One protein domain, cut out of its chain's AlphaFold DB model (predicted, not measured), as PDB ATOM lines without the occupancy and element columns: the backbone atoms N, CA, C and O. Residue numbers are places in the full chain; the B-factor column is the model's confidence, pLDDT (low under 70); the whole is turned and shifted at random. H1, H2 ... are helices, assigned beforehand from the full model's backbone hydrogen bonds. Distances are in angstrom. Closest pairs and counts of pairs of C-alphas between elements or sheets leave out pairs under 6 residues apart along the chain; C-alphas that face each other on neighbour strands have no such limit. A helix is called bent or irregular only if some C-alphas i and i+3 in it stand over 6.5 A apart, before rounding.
ATOM      1  N   LEU A   2     -37.619  -6.940  24.435       63.72
ATOM      2  CA  LEU A   2     -37.137  -6.522  25.756       63.72
ATOM      3  C   LEU A   2     -35.664  -6.911  25.933       63.72
ATOM      4  O   LEU A   2     -35.281  -7.988  25.483       63.72
ATOM      5  N   ARG A   3     -34.861  -6.078  26.611       78.88
ATOM      6  CA  ARG A   3     -33.531  -6.486  27.096       78.88
ATOM      7  C   ARG A   3     -33.708  -7.281  28.393       78.88
ATOM      8  O   ARG A   3     -33.891  -6.683  29.450       78.88
ATOM      9  N   LEU A   4     -33.716  -8.610  28.280       81.12
ATOM     10  CA  LEU A   4     -33.676  -9.549  29.406       81.12
ATOM     11  C   LEU A   4     -32.378 -10.356  29.321       81.12
ATOM     12  O   LEU A   4     -32.085 -10.924  28.270       81.12
ATOM     13  N   SER A   5     -31.609 -10.390  30.405       83.38
ATOM     14  CA  SER A   5     -30.359 -11.147  30.522       83.38
ATOM     15  C   SER A   5     -30.433 -12.182  31.647       83.38
ATOM     16  O   SER A   5     -31.301 -12.126  32.516       83.38
ATOM     17  N   GLU A   6     -29.486 -13.124  31.674       86.94
ATOM     18  CA  GLU A   6     -29.354 -14.069  32.794       86.94
ATOM     19  C   GLU A   6     -29.109 -13.370  34.139       86.94
ATOM     20  O   GLU A   6     -29.427 -13.916  35.194       86.94
ATOM     21  N   GLU A   7     -28.539 -12.167  34.106       85.19
ATOM     22  CA  GLU A   7     -28.330 -11.348  35.295       85.19
ATOM     23  C   GLU A   7     -29.648 -10.772  35.821       85.19
ATOM     24  O   GLU A   7     -29.864 -10.753  37.027       85.19
ATOM     25  N   ASP A   8     -30.590 -10.394  34.953       87.94
ATOM     26  CA  ASP A   8     -31.929 -10.002  35.413       87.94
ATOM     27  C   ASP A   8     -32.624 -11.164  36.139       87.94
ATOM     28  O   ASP A   8     -33.290 -10.961  37.151       87.94
ATOM     29  N   GLU A   9     -32.422 -12.398  35.666       89.94
ATOM     30  CA  GLU A   9     -32.933 -13.604  36.325       89.94
ATOM     31  C   GLU A   9     -32.264 -13.863  37.681       89.94
ATOM     32  O   GLU A   9     -32.909 -14.341  38.617       89.94
ATOM     33  N   ARG A  10     -30.961 -13.576  37.801       91.56
ATOM     34  CA  ARG A  10     -30.245 -13.650  39.082       91.56
ATOM     35  C   ARG A  10     -30.762 -12.597  40.055       91.56
ATOM     36  O   ARG A  10     -31.104 -12.962  41.177       91.56
ATOM     37  N   ASN A  11     -30.894 -11.354  39.605       91.88
ATOM     38  CA  ASN A  11     -31.437 -10.249  40.388       91.88
ATOM     39  C   ASN A  11     -32.871 -10.521  40.856       91.88
ATOM     40  O   ASN A  11     -33.172 -10.298  42.023       91.88
ATOM     41  N   ALA A  12     -33.734 -11.074  39.999       93.25
ATOM     42  CA  ALA A  12     -35.093 -11.454  40.380       93.25
ATOM     43  C   ALA A  12     -35.107 -12.512  41.501       93.25
ATOM     44  O   ALA A  12     -35.784 -12.330  42.512       93.25
ATOM     45  N   ARG A  13     -34.308 -13.582  41.369       94.81
ATOM     46  CA  ARG A  13     -34.196 -14.624  42.408       94.81
ATOM     47  C   ARG A  13     -33.611 -14.095  43.712       94.81
ATOM     48  O   ARG A  13     -34.028 -14.514  44.787       94.81
ATOM     49  N   GLU A  14     -32.615 -13.220  43.633       94.81
ATOM     50  CA  GLU A  14     -32.012 -12.637  44.829       94.81
ATOM     51  C   GLU A  14     -32.973 -11.669  45.522       94.81
ATOM     52  O   GLU A  14     -33.097 -11.701  46.742       94.81
ATOM     53  N   PHE A  15     -33.734 -10.884  44.759       95.44
ATOM     54  CA  PHE A  15     -34.786 -10.034  45.302       95.44
ATOM     55  C   PHE A  15     -35.840 -10.836  46.076       95.44
ATOM     56  O   PHE A  15     -36.211 -10.444  47.182       95.44
ATOM     57  N   GLU A  16     -36.278 -11.987  45.553       94.06
ATOM     58  CA  GLU A  16     -37.190 -12.895  46.265       94.06
ATOM     59  C   GLU A  16     -36.589 -13.394  47.589       94.06
ATOM     60  O   GLU A  16     -37.276 -13.410  48.613       94.06
ATOM     61  N   ARG A  17     -35.293 -13.747  47.603       94.06
ATOM     62  CA  ARG A  17     -34.589 -14.149  48.835       94.06
ATOM     63  C   ARG A  17     -34.519 -13.014  49.848       94.06
ATOM     64  O   ARG A  17     -34.798 -13.249  51.021       94.06
ATOM     65  N   VAL A  18     -34.180 -11.802  49.405       94.38
ATOM     66  CA  VAL A  18     -34.147 -10.609  50.264       94.38
ATOM     67  C   VAL A  18     -35.531 -10.347  50.855       94.38
ATOM     68  O   VAL A  18     -35.649 -10.178  52.065       94.38
ATOM     69  N   CYS A  19     -36.595 -10.413  50.051       92.88
ATOM     70  CA  CYS A  19     -37.964 -10.264  50.548       92.88
ATOM     71  C   CYS A  19     -38.330 -11.344  51.579       92.88
ATOM     72  O   CYS A  19     -38.943 -11.031  52.594       92.88
ATOM     73  N   GLY A  20     -37.920 -12.597  51.360       90.56
ATOM     74  CA  GLY A  20     -38.122 -13.677  52.329       90.56
ATOM     75  C   GLY A  20     -37.352 -13.480  53.641       90.56
ATOM     76  O   GLY A  20     -37.836 -13.880  54.698       90.56
ATOM     77  N   ALA A  21     -36.177 -12.846  53.592       90.62
ATOM     78  CA  ALA A  21     -35.338 -12.591  54.761       90.62
ATOM     79  C   ALA A  21     -35.822 -11.412  55.625       90.62
ATOM     80  O   ALA A  21     -35.599 -11.424  56.834       90.62
ATOM     81  N   VAL A  22     -36.490 -10.416  55.031       86.75
ATOM     82  CA  VAL A  22     -37.069  -9.271  55.765       86.75
ATOM     83  C   VAL A  22     -38.227  -9.711  56.685       86.75
ATOM     84  O   VAL A  22     -38.460  -9.073  57.708       86.75
ATOM     85  N   GLY A  23     -38.890 -10.840  56.397       78.88
ATOM     86  CA  GLY A  23     -39.894 -11.469  57.268       78.88
ATOM     87  C   GLY A  23     -41.351 -11.212  56.857       78.88
ATOM     88  O   GLY A  23     -41.628 -10.772  55.744       78.88
ATOM     89  N   GLU A  24     -42.304 -11.515  57.753       73.62
ATOM     90  CA  GLU A  24     -43.754 -11.441  57.464       73.62
ATOM     91  C   GLU A  24     -44.282 -10.011  57.240       73.62
ATOM     92  O   GLU A  24     -45.354  -9.844  56.662       73.62
ATOM     93  N   ASP A  25     -43.523  -8.982  57.623       80.31
ATOM     94  CA  ASP A  25     -43.922  -7.574  57.484       80.31
ATOM     95  C   ASP A  25     -43.785  -7.030  56.043       80.31
ATOM     96  O   ASP A  25     -44.133  -5.879  55.772       80.31
ATOM     97  N   VAL A  26     -43.289  -7.836  55.091       86.56
ATOM     98  CA  VAL A  26     -43.183  -7.437  53.680       86.56
ATOM     99  C   VAL A  26     -44.565  -7.441  53.009       86.56
ATOM    100  O   VAL A  26     -45.207  -8.499  52.955       86.56
ATOM    101  N   PRO A  27     -44.997  -6.313  52.401       91.19
ATOM    102  CA  PRO A  27     -46.263  -6.245  51.679       91.19
ATOM    103  C   PRO A  27     -46.373  -7.327  50.596       91.19
ATOM    104  O   PRO A  27     -45.416  -7.563  49.854       91.19
ATOM    105  N   ASP A  28     -47.550  -7.943  50.455       91.62
ATOM    106  CA  ASP A  28     -47.780  -9.011  49.466       91.62
ATOM    107  C   ASP A  28     -47.414  -8.560  48.046       91.62
ATOM    108  O   ASP A  28     -46.774  -9.298  47.302       91.62
ATOM    109  N   CYS A  29     -47.699  -7.300  47.700       92.50
ATOM    110  CA  CYS A  29     -47.357  -6.750  46.392       92.50
ATOM    111  C   CYS A  29     -45.852  -6.743  46.095       92.50
ATOM    112  O   CYS A  29     -45.473  -6.885  44.937       92.50
ATOM    113  N   VAL A  30     -44.999  -6.592  47.112       93.94
ATOM    114  CA  VAL A  30     -43.537  -6.649  46.977       93.94
ATOM    115  C   VAL A  30     -43.092  -8.099  46.792       93.94
ATOM    116  O   VAL A  30     -42.266  -8.384  45.927       93.94
ATOM    117  N   ARG A  31     -43.694  -9.021  47.551       90.50
ATOM    118  CA  ARG A  31     -43.409 -10.463  47.502       90.50
ATOM    119  C   ARG A  31     -43.799 -11.099  46.165       90.50
ATOM    120  O   ARG A  31     -43.095 -11.973  45.676       90.50
ATOM    121  N   GLU A  32     -44.896 -10.642  45.568       89.94
ATOM    122  CA  GLU A  32     -45.453 -11.171  44.315       89.94
ATOM    123  C   GLU A  32     -44.908 -10.480  43.050       89.94
ATOM    124  O   GLU A  32     -45.202 -10.907  41.934       89.94
ATOM    125  N   PHE A  33     -44.113  -9.413  43.185       89.69
ATOM    126  CA  PHE A  33     -43.693  -8.571  42.057       89.69
ATOM    127  C   PHE A  33     -42.786  -9.281  41.031       89.69
ATOM    128  O   PHE A  33     -42.709  -8.864  39.874       89.69
ATOM    129  N   GLY A  34     -42.066 -10.330  41.437       85.81
ATOM    130  CA  GLY A  34     -41.166 -11.096  40.562       85.81
ATOM    131  C   GLY A  34     -39.879 -10.364  40.149       85.81
ATOM    132  O   GLY A  34     -39.112 -10.885  39.342       85.81
ATOM    133  N   GLY A  35     -39.633  -9.159  40.676       89.56
ATOM    134  CA  GLY A  35     -38.328  -8.485  40.629       89.56
ATOM    135  C   GLY A  35     -37.861  -7.994  39.255       89.56
ATOM    136  O   GLY A  35     -36.665  -7.787  39.067       89.56
ATOM    137  N   ARG A  36     -38.766  -7.806  38.283       88.88
ATOM    138  CA  ARG A  36     -38.406  -7.405  36.910       88.88
ATOM    139  C   ARG A  36     -38.902  -6.018  36.548       88.88
ATOM    140  O   ARG A  36     -40.041  -5.651  36.824       88.88
ATOM    141  N   VAL A  37     -38.067  -5.280  35.824       87.88
ATOM    142  CA  VAL A  37     -38.393  -3.953  35.291       87.88
ATOM    143  C   VAL A  37     -38.326  -3.992  33.769       87.88
ATOM    144  O   VAL A  37     -37.431  -4.597  33.183       87.88
ATOM    145  N   PHE A  38     -39.292  -3.352  33.111       84.81
ATOM    146  CA  PHE A  38     -39.318  -3.263  31.654       84.81
ATOM    147  C   PHE A  38     -38.198  -2.339  31.159       84.81
ATOM    148  O   PHE A  38     -38.078  -1.206  31.624       84.81
ATOM    149  N   HIS A 305     -30.356  -0.242  43.756       92.81
ATOM    150  CA  HIS A 305     -30.129   0.267  45.111       92.81
ATOM    151  C   HIS A 305     -30.491   1.745  45.289       92.81
ATOM    152  O   HIS A 305     -30.616   2.223  46.413       92.81
ATOM    153  N   ALA A 306     -30.664   2.481  44.189       92.75
ATOM    154  CA  ALA A 306     -31.031   3.889  44.203       92.75
ATOM    155  C   ALA A 306     -32.416   4.099  43.581       92.75
ATOM    156  O   ALA A 306     -32.673   3.688  42.451       92.75
ATOM    157  N   ILE A 307     -33.298   4.800  44.298       95.38
ATOM    158  CA  ILE A 307     -34.619   5.194  43.794       95.38
ATOM    159  C   ILE A 307     -34.523   6.585  43.154       95.38
ATOM    160  O   ILE A 307     -34.161   7.551  43.839       95.38
ATOM    161  N   PRO A 308     -34.865   6.739  41.860       94.06
ATOM    162  CA  PRO A 308     -34.911   8.046  41.223       94.06
ATOM    163  C   PRO A 308     -36.042   8.881  41.822       94.06
ATOM    164  O   PRO A 308     -37.209   8.728  41.475       94.06
ATOM    165  N   THR A 309     -35.681   9.767  42.744       93.31
ATOM    166  CA  THR A 309     -36.654  10.548  43.504       93.31
ATOM    167  C   THR A 309     -37.163  11.737  42.696       93.31
ATOM    168  O   THR A 309     -36.385  12.594  42.266       93.31
ATOM    169  N   ASP A 310     -38.480  11.829  42.546       92.81
ATOM    170  CA  ASP A 310     -39.165  12.973  41.948       92.81
ATOM    171  C   ASP A 310     -40.436  13.362  42.727       92.81
ATOM    172  O   ASP A 310     -40.668  12.957  43.870       92.81
ATOM    173  N   SER A 311     -41.277  14.198  42.112       92.38
ATOM    174  CA  SER A 311     -42.559  14.588  42.702       92.38
ATOM    175  C   SER A 311     -43.502  13.407  42.936       92.38
ATOM    176  O   SER A 311     -44.341  13.478  43.834       92.38
ATOM    177  N   GLU A 312     -43.391  12.347  42.134       93.12
ATOM    178  CA  GLU A 312     -44.214  11.154  42.267       93.12
ATOM    179  C   GLU A 312     -43.744  10.292  43.437       93.12
ATOM    180  O   GLU A 312     -44.578   9.854  44.230       93.12
ATOM    181  N   THR A 313     -42.430  10.164  43.636       94.94
ATOM    182  CA  THR A 313     -41.859   9.549  44.843       94.94
ATOM    183  C   THR A 313     -42.337  10.269  46.102       94.94
ATOM    184  O   THR A 313     -42.869   9.639  47.012       94.94
ATOM    185  N   ILE A 314     -42.249  11.603  46.142       95.25
ATOM    186  CA  ILE A 314     -42.716  12.399  47.292       95.25
ATOM    187  C   ILE A 314     -44.221  12.195  47.537       95.25
ATOM    188  O   ILE A 314     -44.661  12.063  48.682       95.25
ATOM    189  N   ARG A 315     -45.031  12.155  46.470       94.44
ATOM    190  CA  ARG A 315     -46.471  11.880  46.575       94.44
ATOM    191  C   ARG A 315     -46.722  10.498  47.172       94.44
ATOM    192  O   ARG A 315     -47.590  10.371  48.036       94.44
ATOM    193  N   HIS A 316     -45.993   9.490  46.702       95.00
ATOM    194  CA  HIS A 316     -46.111   8.108  47.154       95.00
ATOM    195  C   HIS A 316     -45.764   7.970  48.638       95.00
ATOM    196  O   HIS A 316     -46.601   7.506  49.410       95.00
ATOM    197  N   LEU A 317     -44.616   8.509  49.066       95.69
ATOM    198  CA  LEU A 317     -44.201   8.555  50.475       95.69
ATOM    199  C   LEU A 317     -45.274   9.183  51.374       95.69
ATOM    200  O   LEU A 317     -45.581   8.673  52.450       95.69
ATOM    201  N   LYS A 318     -45.911  10.260  50.908       94.44
ATOM    202  CA  LYS A 318     -46.988  10.909  51.657       94.44
ATOM    203  C   LYS A 318     -48.261  10.073  51.736       94.44
ATOM    204  O   LYS A 318     -48.907  10.052  52.779       94.44
ATOM    205  N   GLN A 319     -48.679   9.462  50.630       92.50
ATOM    206  CA  GLN A 319     -49.985   8.803  50.543       92.50
ATOM    207  C   GLN A 319     -49.986   7.369  51.065       92.50
ATOM    208  O   GLN A 319     -51.034   6.922  51.526       92.50
ATOM    209  N   VAL A 320     -48.852   6.675  50.985       93.12
ATOM    210  CA  VAL A 320     -48.723   5.275  51.406       93.12
ATOM    211  C   VAL A 320     -48.061   5.171  52.776       93.12
ATOM    212  O   VAL A 320     -48.578   4.477  53.642       93.12
ATOM    213  N   HIS A 321     -47.008   5.956  53.023       93.88
ATOM    214  CA  HIS A 321     -46.226   5.884  54.267       93.88
ATOM    215  C   HIS A 321     -46.523   7.009  55.264       93.88
ATOM    216  O   HIS A 321     -45.938   7.063  56.344       93.88
ATOM    217  N   GLY A 322     -47.400   7.958  54.918       93.31
ATOM    218  CA  GLY A 322     -47.734   9.095  55.786       93.31
ATOM    219  C   GLY A 322     -46.571  10.067  56.041       93.31
ATOM    220  O   GLY A 322     -46.682  10.941  56.904       93.31
ATOM    221  N   LYS A 323     -45.463   9.954  55.297       92.56
ATOM    222  CA  LYS A 323     -44.283  10.815  55.439       92.56
ATOM    223  C   LYS A 323     -44.534  12.175  54.779       92.56
ATOM    224  O   LYS A 323     -44.865  12.267  53.598       92.56
ATOM    225  N   ASN A 324     -44.343  13.266  55.519       92.00
ATOM    226  CA  ASN A 324     -44.425  14.628  54.970       92.00
ATOM    227  C   ASN A 324     -43.107  15.039  54.295       92.00
ATOM    228  O   ASN A 324     -42.512  16.058  54.645       92.00
ATOM    229  N   SER A 325     -42.649  14.224  53.346       92.25
ATOM    230  CA  SER A 325     -41.354  14.396  52.698       92.25
ATOM    231  C   SER A 325     -41.300  15.653  51.831       92.25
ATOM    232  O   SER A 325     -42.272  16.030  51.167       92.25
ATOM    233  N   THR A 326     -40.133  16.288  51.796       91.44
ATOM    234  CA  THR A 326     -39.786  17.329  50.822       91.44
ATOM    235  C   THR A 326     -38.707  16.813  49.875       91.44
ATOM    236  O   THR A 326     -38.163  15.730  50.071       91.44
ATOM    237  N   ILE A 327     -38.334  17.607  48.867       86.06
ATOM    238  CA  ILE A 327     -37.209  17.277  47.972       86.06
ATOM    239  C   ILE A 327     -35.917  17.019  48.769       86.06
ATOM    240  O   ILE A 327     -35.105  16.195  48.368       86.06
ATOM    241  N   GLN A 328     -35.727  17.701  49.904       88.75
ATOM    242  CA  GLN A 328     -34.532  17.563  50.736       88.75
ATOM    243  C   GLN A 328     -34.556  16.317  51.629       88.75
ATOM    244  O   GLN A 328     -33.497  15.767  51.906       88.75
ATOM    245  N   THR A 329     -35.732  15.883  52.094       93.44
ATOM    246  CA  THR A 329     -35.845  14.751  53.035       93.44
ATOM    247  C   THR A 329     -36.176  13.432  52.351       93.44
ATOM    248  O   THR A 329     -35.938  12.381  52.937       93.44
ATOM    249  N   ALA A 330     -36.687  13.473  51.117       92.81
ATOM    250  CA  ALA A 330     -37.181  12.295  50.412       92.81
ATOM    251  C   ALA A 330     -36.143  11.172  50.321       92.81
ATOM    252  O   ALA A 330     -36.510  10.022  50.501       92.81
ATOM    253  N   GLN A 331     -34.858  11.488  50.125       91.94
ATOM    254  CA  GLN A 331     -33.814  10.460  50.081       91.94
ATOM    255  C   GLN A 331     -33.657   9.722  51.420       91.94
ATOM    256  O   GLN A 331     -33.492   8.509  51.425       91.94
ATOM    257  N   SER A 332     -33.726  10.443  52.543       93.50
ATOM    258  CA  SER A 332     -33.651   9.833  53.877       93.50
ATOM    259  C   SER A 332     -34.897   9.005  54.162       93.50
ATOM    260  O   SER A 332     -34.784   7.890  54.640       93.50
ATOM    261  N   ASP A 333     -36.081   9.524  53.825       95.31
ATOM    262  CA  ASP A 333     -37.336   8.795  54.026       95.31
ATOM    263  C   ASP A 333     -37.397   7.522  53.173       95.31
ATOM    264  O   ASP A 333     -37.903   6.497  53.622       95.31
ATOM    265  N   VAL A 334     -36.870   7.579  51.949       95.38
ATOM    266  CA  VAL A 334     -36.722   6.414  51.075       95.38
ATOM    267  C   VAL A 334     -35.796   5.373  51.698       95.38
ATOM    268  O   VAL A 334     -36.144   4.197  51.687       95.38
ATOM    269  N   GLU A 335     -34.650   5.785  52.239       94.94
ATOM    270  CA  GLU A 335     -33.713   4.867  52.891       94.94
ATOM    271  C   GLU A 335     -34.330   4.234  54.145       94.94
ATOM    272  O   GLU A 335     -34.249   3.022  54.317       94.94
ATOM    273  N   ASP A 336     -35.028   5.023  54.969       95.06
ATOM    274  CA  ASP A 336     -35.710   4.535  56.174       95.06
ATOM    275  C   ASP A 336     -36.734   3.429  55.863       95.06
ATOM    276  O   ASP A 336     -36.916   2.511  56.658       95.06
ATOM    277  N   ILE A 337     -37.446   3.544  54.736       94.88
ATOM    278  CA  ILE A 337     -38.535   2.628  54.359       94.88
ATOM    279  C   ILE A 337     -37.998   1.438  53.569       94.88
ATOM    280  O   ILE A 337     -38.323   0.289  53.858       94.88
ATOM    281  N   TYR A 338     -37.201   1.711  52.536       96.62
ATOM    282  CA  TYR A 338     -36.809   0.702  51.559       96.62
ATOM    283  C   TYR A 338     -35.410   0.139  51.799       96.62
ATOM    284  O   TYR A 338     -35.083  -0.875  51.191       96.62
ATOM    285  N   GLY A 339     -34.596   0.722  52.686       96.06
ATOM    286  CA  GLY A 339     -33.221   0.280  52.959       96.06
ATOM    287  C   GLY A 339     -33.114  -1.187  53.389       96.06
ATOM    288  O   GLY A 339     -32.140  -1.858  53.060       96.06
ATOM    289  N   GLN A 340     -34.161  -1.732  54.017       94.81
ATOM    290  CA  GLN A 340     -34.248  -3.154  54.371       94.81
ATOM    291  C   GLN A 340     -34.207  -4.109  53.164       94.81
ATOM    292  O   GLN A 340     -33.875  -5.279  53.325       94.81
ATOM    293  N   TYR A 341     -34.512  -3.620  51.958       95.56
ATOM    294  CA  TYR A 341     -34.490  -4.409  50.725       95.56
ATOM    295  C   TYR A 341     -33.153  -4.336  49.988       95.56
ATOM    296  O   TYR A 341     -33.092  -4.741  48.830       95.56
ATOM    297  N   ALA A 342     -32.091  -3.791  50.591       94.44
ATOM    298  CA  ALA A 342     -30.809  -3.634  49.914       94.44
ATOM    299  C   ALA A 342     -30.279  -4.956  49.311       94.44
ATOM    300  O   ALA A 342     -30.328  -5.987  49.983       94.44
ATOM    301  N   PRO A 343     -29.738  -4.944  48.070       93.62
ATOM    302  CA  PRO A 343     -29.535  -3.798  47.165       93.62
ATOM    303  C   PRO A 343     -30.707  -3.519  46.191       93.62
ATOM    304  O   PRO A 343     -30.509  -2.912  45.138       93.62
ATOM    305  N   PHE A 344     -31.920  -3.977  46.496       96.12
ATOM    306  CA  PHE A 344     -33.108  -3.933  45.636       96.12
ATOM    307  C   PHE A 344     -34.172  -2.921  46.078       96.12
ATOM    308  O   PHE A 344     -35.360  -3.102  45.800       96.12
ATOM    309  N   GLN A 345     -33.766  -1.836  46.741       96.75
ATOM    310  CA  GLN A 345     -34.674  -0.800  47.250       96.75
ATOM    311  C   GLN A 345     -35.671  -0.318  46.186       96.75
ATOM    312  O   GLN A 345     -36.866  -0.186  46.455       96.75
ATOM    313  N   PHE A 346     -35.203  -0.109  44.952       97.06
ATOM    314  CA  PHE A 346     -36.058   0.312  43.852       97.06
ATOM    315  C   PHE A 346     -37.129  -0.715  43.482       97.06
ATOM    316  O   PHE A 346     -38.255  -0.308  43.212       97.06
ATOM    317  N   LEU A 347     -36.820  -2.015  43.464       96.69
ATOM    318  CA  LEU A 347     -37.800  -3.037  43.081       96.69
ATOM    319  C   LEU A 347     -38.963  -3.077  44.075       96.69
ATOM    320  O   LEU A 347     -40.117  -3.119  43.656       96.69
ATOM    321  N   ALA A 348     -38.668  -2.971  45.373       96.62
ATOM    322  CA  ALA A 348     -39.694  -2.890  46.408       96.62
ATOM    323  C   ALA A 348     -40.544  -1.616  46.278       96.62
ATOM    324  O   ALA A 348     -41.775  -1.688  46.260       96.62
ATOM    325  N   TYR A 349     -39.902  -0.456  46.104       97.00
ATOM    326  CA  TYR A 349     -40.602   0.804  45.840       97.00
ATOM    327  C   TYR A 349     -41.504   0.717  44.605       97.00
ATOM    328  O   TYR A 349     -42.651   1.166  44.629       97.00
ATOM    329  N   TRP A 350     -40.999   0.134  43.521       96.00
ATOM    330  CA  TRP A 350     -41.721   0.036  42.262       96.00
ATOM    331  C   TRP A 350     -42.916  -0.912  42.357       96.00
ATOM    332  O   TRP A 350     -43.994  -0.572  41.869       96.00
ATOM    333  N   ALA A 351     -42.758  -2.048  43.037       95.25
ATOM    334  CA  ALA A 351     -43.842  -2.977  43.329       95.25
ATOM    335  C   ALA A 351     -44.984  -2.299  44.101       95.25
ATOM    336  O   ALA A 351     -46.151  -2.384  43.711       95.25
ATOM    337  N   GLU A 352     -44.645  -1.561  45.159       95.44
ATOM    338  CA  GLU A 352     -45.631  -0.871  45.986       95.44
ATOM    339  C   GLU A 352     -46.312   0.278  45.229       95.44
ATOM    340  O   GLU A 352     -47.536   0.434  45.289       95.44
ATOM    341  N   LEU A 353     -45.541   1.054  44.460       94.31
ATOM    342  CA  LEU A 353     -46.071   2.110  43.604       94.31
ATOM    343  C   LEU A 353     -47.047   1.538  42.571       94.31
ATOM    344  O   LEU A 353     -48.144   2.073  42.391       94.31
ATOM    345  N   TRP A 354     -46.680   0.440  41.909       91.94
ATOM    346  CA  TRP A 354     -47.520  -0.196  40.897       91.94
ATOM    347  C   TRP A 354     -48.804  -0.767  41.501       91.94
ATOM    348  O   TRP A 354     -49.889  -0.532  40.962       91.94
ATOM    349  N   ASN A 355     -48.710  -1.421  42.661       92.94
ATOM    350  CA  ASN A 355     -49.874  -1.890  43.409       92.94
ATOM    351  C   ASN A 355     -50.810  -0.738  43.791       92.94
ATOM    352  O   ASN A 355     -52.019  -0.814  43.568       92.94
ATOM    353  N   PHE A 356     -50.255   0.376  44.276       93.12
ATOM    354  CA  PHE A 356     -51.036   1.565  44.606       93.12
ATOM    355  C   PHE A 356     -51.816   2.099  43.394       93.12
ATOM    356  O   PHE A 356     -52.980   2.492  43.516       93.12
ATOM    357  N   TYR A 357     -51.205   2.104  42.206       92.44
ATOM    358  CA  TYR A 357     -51.904   2.444  40.968       92.44
ATOM    359  C   TYR A 357     -52.969   1.399  40.598       92.44
ATOM    360  O   TYR A 357     -54.086   1.783  40.236       92.44
ATOM    361  N   GLY A 358     -52.673   0.107  40.744       91.88
ATOM    362  CA  GLY A 358     -53.617  -0.989  40.514       91.88
ATOM    363  C   GLY A 358     -54.884  -0.880  41.367       91.88
ATOM    364  O   GLY A 358     -55.995  -0.971  40.850       91.88
ATOM    365  N   GLU A 359     -54.760  -0.537  42.650       91.44
ATOM    366  CA  GLU A 359     -55.921  -0.306  43.522       91.44
ATOM    367  C   GLU A 359     -56.825   0.850  43.061       91.44
ATOM    368  O   GLU A 359     -58.013   0.904  43.394       91.44
ATOM    369  N   ARG A 360     -56.262   1.836  42.354       90.44
ATOM    370  CA  ARG A 360     -56.971   3.061  41.949       90.44
ATOM    371  C   ARG A 360     -57.578   2.959  40.562       90.44
ATOM    372  O   ARG A 360     -58.624   3.562  40.320       90.44
ATOM    373  N   PHE A 361     -56.906   2.250  39.666       90.69
ATOM    374  CA  PHE A 361     -57.259   2.175  38.253       90.69
ATOM    375  C   PHE A 361     -57.738   0.781  37.820       90.69
ATOM    376  O   PHE A 361     -58.207   0.638  36.693       90.69
ATOM    377  N   GLY A 362     -57.697  -0.209  38.715       89.94
ATOM    378  CA  GLY A 362     -58.025  -1.603  38.432       89.94
ATOM    379  C   GLY A 362     -56.813  -2.394  37.939       89.94
ATOM    380  O   GLY A 362     -55.682  -1.913  37.969       89.94
ATOM    381  N   ASN A 363     -57.056  -3.618  37.467       88.00
ATOM    382  CA  ASN A 363     -56.003  -4.475  36.930       88.00
ATOM    383  C   ASN A 363     -55.344  -3.809  35.709       88.00
ATOM    384  O   ASN A 363     -55.938  -3.734  34.632       88.00
ATOM    385  N   LEU A 364     -54.112  -3.332  35.899       86.81
ATOM    386  CA  LEU A 364     -53.364  -2.606  34.879       86.81
ATOM    387  C   LEU A 364     -53.006  -3.509  33.694       86.81
ATOM    388  O   LEU A 364     -53.061  -3.050  32.561       86.81
ATOM    389  N   SER A 365     -52.739  -4.795  33.932       84.62
ATOM    390  CA  SER A 365     -52.409  -5.767  32.884       84.62
ATOM    391  C   SER A 365     -53.595  -6.073  31.966       84.62
ATOM    392  O   SER A 365     -53.406  -6.379  30.794       84.62
ATOM    393  N   ALA A 366     -54.823  -5.960  32.480       87.81
ATOM    394  CA  ALA A 366     -56.051  -6.129  31.701       87.81
ATOM    395  C   ALA A 366     -56.541  -4.816  31.057       87.81
ATOM    396  O   ALA A 366     -57.605  -4.780  30.436       87.81
ATOM    397  N   MET A 367     -55.807  -3.711  31.228       88.12
ATOM    398  CA  MET A 367     -56.234  -2.403  30.747       88.12
ATOM    399  C   MET A 367     -56.004  -2.250  29.232       88.12
ATOM    400  O   MET A 367     -54.914  -2.560  28.744       88.12
ATOM    401  N   PRO A 368     -56.969  -1.679  28.476       88.50
ATOM    402  CA  PRO A 368     -56.760  -1.347  27.070       88.50
ATOM    403  C   PRO A 368     -55.583  -0.388  26.863       88.50
ATOM    404  O   PRO A 368     -55.432   0.587  27.606       88.50
ATOM    405  N   LEU A 369     -54.811  -0.595  25.788       83.00
ATOM    406  CA  LEU A 369     -53.629   0.214  25.453       83.00
ATOM    407  C   LEU A 369     -53.918   1.727  25.436       83.00
ATOM    408  O   LEU A 369     -53.147   2.536  25.958       83.00
ATOM    409  N   SER A 370     -55.086   2.116  24.918       84.38
ATOM    410  CA  SER A 370     -55.537   3.510  24.843       84.38
ATOM    411  C   SER A 370     -55.655   4.211  26.202       84.38
ATOM    412  O   SER A 370     -55.650   5.446  26.261       84.38
ATOM    413  N   ASN A 371     -55.779   3.441  27.286       87.69
ATOM    414  CA  ASN A 371     -56.060   3.942  28.625       87.69
ATOM    415  C   ASN A 371     -54.800   4.082  29.491       87.69
ATOM    416  O   ASN A 371     -54.856   4.823  30.470       87.69
ATOM    417  N   TYR A 372     -53.649   3.508  29.116       85.88
ATOM    418  CA  TYR A 372     -52.415   3.632  29.915       85.88
ATOM    419  C   TYR A 372     -51.969   5.083  30.121       85.88
ATOM    420  O   TYR A 372     -51.467   5.446  31.183       85.88
ATOM    421  N   LYS A 373     -52.224   5.965  29.145       88.06
ATOM    422  CA  LYS A 373     -51.951   7.409  29.277       88.06
ATOM    423  C   LYS A 373     -52.745   8.083  30.403       88.06
ATOM    424  O   LYS A 373     -52.415   9.199  30.801       88.06
ATOM    425  N   LEU A 374     -53.815   7.442  30.875       88.12
ATOM    426  CA  LEU A 374     -54.662   7.940  31.951       88.12
ATOM    427  C   LEU A 374     -54.145   7.537  33.334       88.12
ATOM    428  O   LEU A 374     -54.565   8.159  34.309       88.12
ATOM    429  N   ILE A 375     -53.233   6.568  33.430       89.69
ATOM    430  CA  ILE A 375     -52.652   6.098  34.690       89.69
ATOM    431  C   ILE A 375     -51.646   7.148  35.176       89.69
ATOM    432  O   ILE A 375     -50.459   7.107  34.874       89.69
ATOM    433  N   THR A 376     -52.152   8.170  35.862       89.31
ATOM    434  CA  THR A 376     -51.352   9.272  36.408       89.31
ATOM    435  C   THR A 376     -51.946   9.750  37.720       89.31
ATOM    436  O   THR A 376     -53.165   9.708  37.905       89.31
ATOM    437  N   ALA A 377     -51.109  10.316  38.588       85.94
ATOM    438  CA  ALA A 377     -51.547  10.952  39.827       85.94
ATOM    439  C   ALA A 377     -52.665  11.992  39.630       85.94
ATOM    440  O   ALA A 377     -53.558  12.107  40.462       85.94
ATOM    441  N   THR A 378     -52.668  12.718  38.504       85.81
ATOM    442  CA  THR A 378     -53.694  13.741  38.213       85.81
ATOM    443  C   THR A 378     -55.083  13.137  37.981       85.81
ATOM    444  O   THR A 378     -56.089  13.785  38.262       85.81
TER     445      THR A 378
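Overview. This is residues 2 to 38 and 305 to 378 of the 395 residues of an uncharacterized protein of Eucalyptus grandis (UniProt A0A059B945). The 17-residue helix H5 runs through the middle of a rounded body, with the equally long H1 and the shorter H4 coming together near its first residues, and the three helices stand about perpendicular to one another. Short H2 packs on H5 and on H1, H3 crosses the first residues of H4 and comes close to H5, and little H6 lies off beyond the other end of H5, where residues 365 to 370 stick out. The printed part has 111 residues, 66 of them in six named helices, H1 to H6 in order along the chain, with no named strand: the class is all helix. It is compact, with a radius of gyration of the C-alphas of 14.5 A and spans of 35 by 35 by 27 A.

Along the chain. H5, residues 345 to 361, is 24.5 A long and begins at C-alpha 345 at (-34.674, -0.800, 47.250). H1, residues 6 to 22, is 24.7 A long and begins at C-alpha 6 at (-29.354, -14.069, 32.794). H4, residues 330 to 341, is 16.9 A long and irregular: C-alphas 337 and 340 are 7.2 A apart. H3, residues 311 to 320, is 14.2 A long, and H2, residues 28 to 31, 5.0 A. H6, residues 369 to 374, is 10.1 A long and only just irregular, with C-alphas 370 and 373 6.9 A apart; it ends at C-alpha 374 at (-54.662, 7.940, 31.951).

Arrangement. H5 touches H2, the closest C-alphas being those of Val 30 and Ala 351, 5.2 A apart. With residues 345 to 349 alone H5 touches H4, about perpendicular at 77 degrees; the closest C-alphas, of Tyr 338 and Gln 345, are 5.0 A apart. H5 is close to H1 but not clearly touching, the closest C-alphas, of Phe 15 and Leu 347, being 7.9 A apart. H1 touches H4 with residues 15 to 22 alone, about perpendicular at 90 degrees; the C-alphas of Val 18 and Tyr 341, the closest, are 6.2 A apart. H1 touches H2 with residues 16 to 20 alone, closest at the C-alphas of Cys 19 and Arg 31, 6.2 A. H3 touches residues 330 to 334 of H4 at a steep tilt of 62 degrees, the same way; the closest C-alphas, of Ile 314 and Ala 330, are 6.4 A apart. H6 touches no helix. Every O i to N i+4 pair is within hydrogen-bond range in H1 and H3, against 6 of 8 in H4, 12 of 13 in H5 and 0 of 2 in H6, where 2 of 3 O i to N i+3 pairs are; H2 is too short for an O i to N i+4 pair.

Size, cuts and confidence. The two C-alphas farthest apart, of Ala 21 and Ser 370, are 39.5 A apart. Residues 39 to 304 are not printed, and C-alphas 38 and 305 are 16.7 A apart across the cut. Of the links that are printed whole, none is long. The mean pLDDT of the printed part is 90.9, and residue 2 alone is under 70.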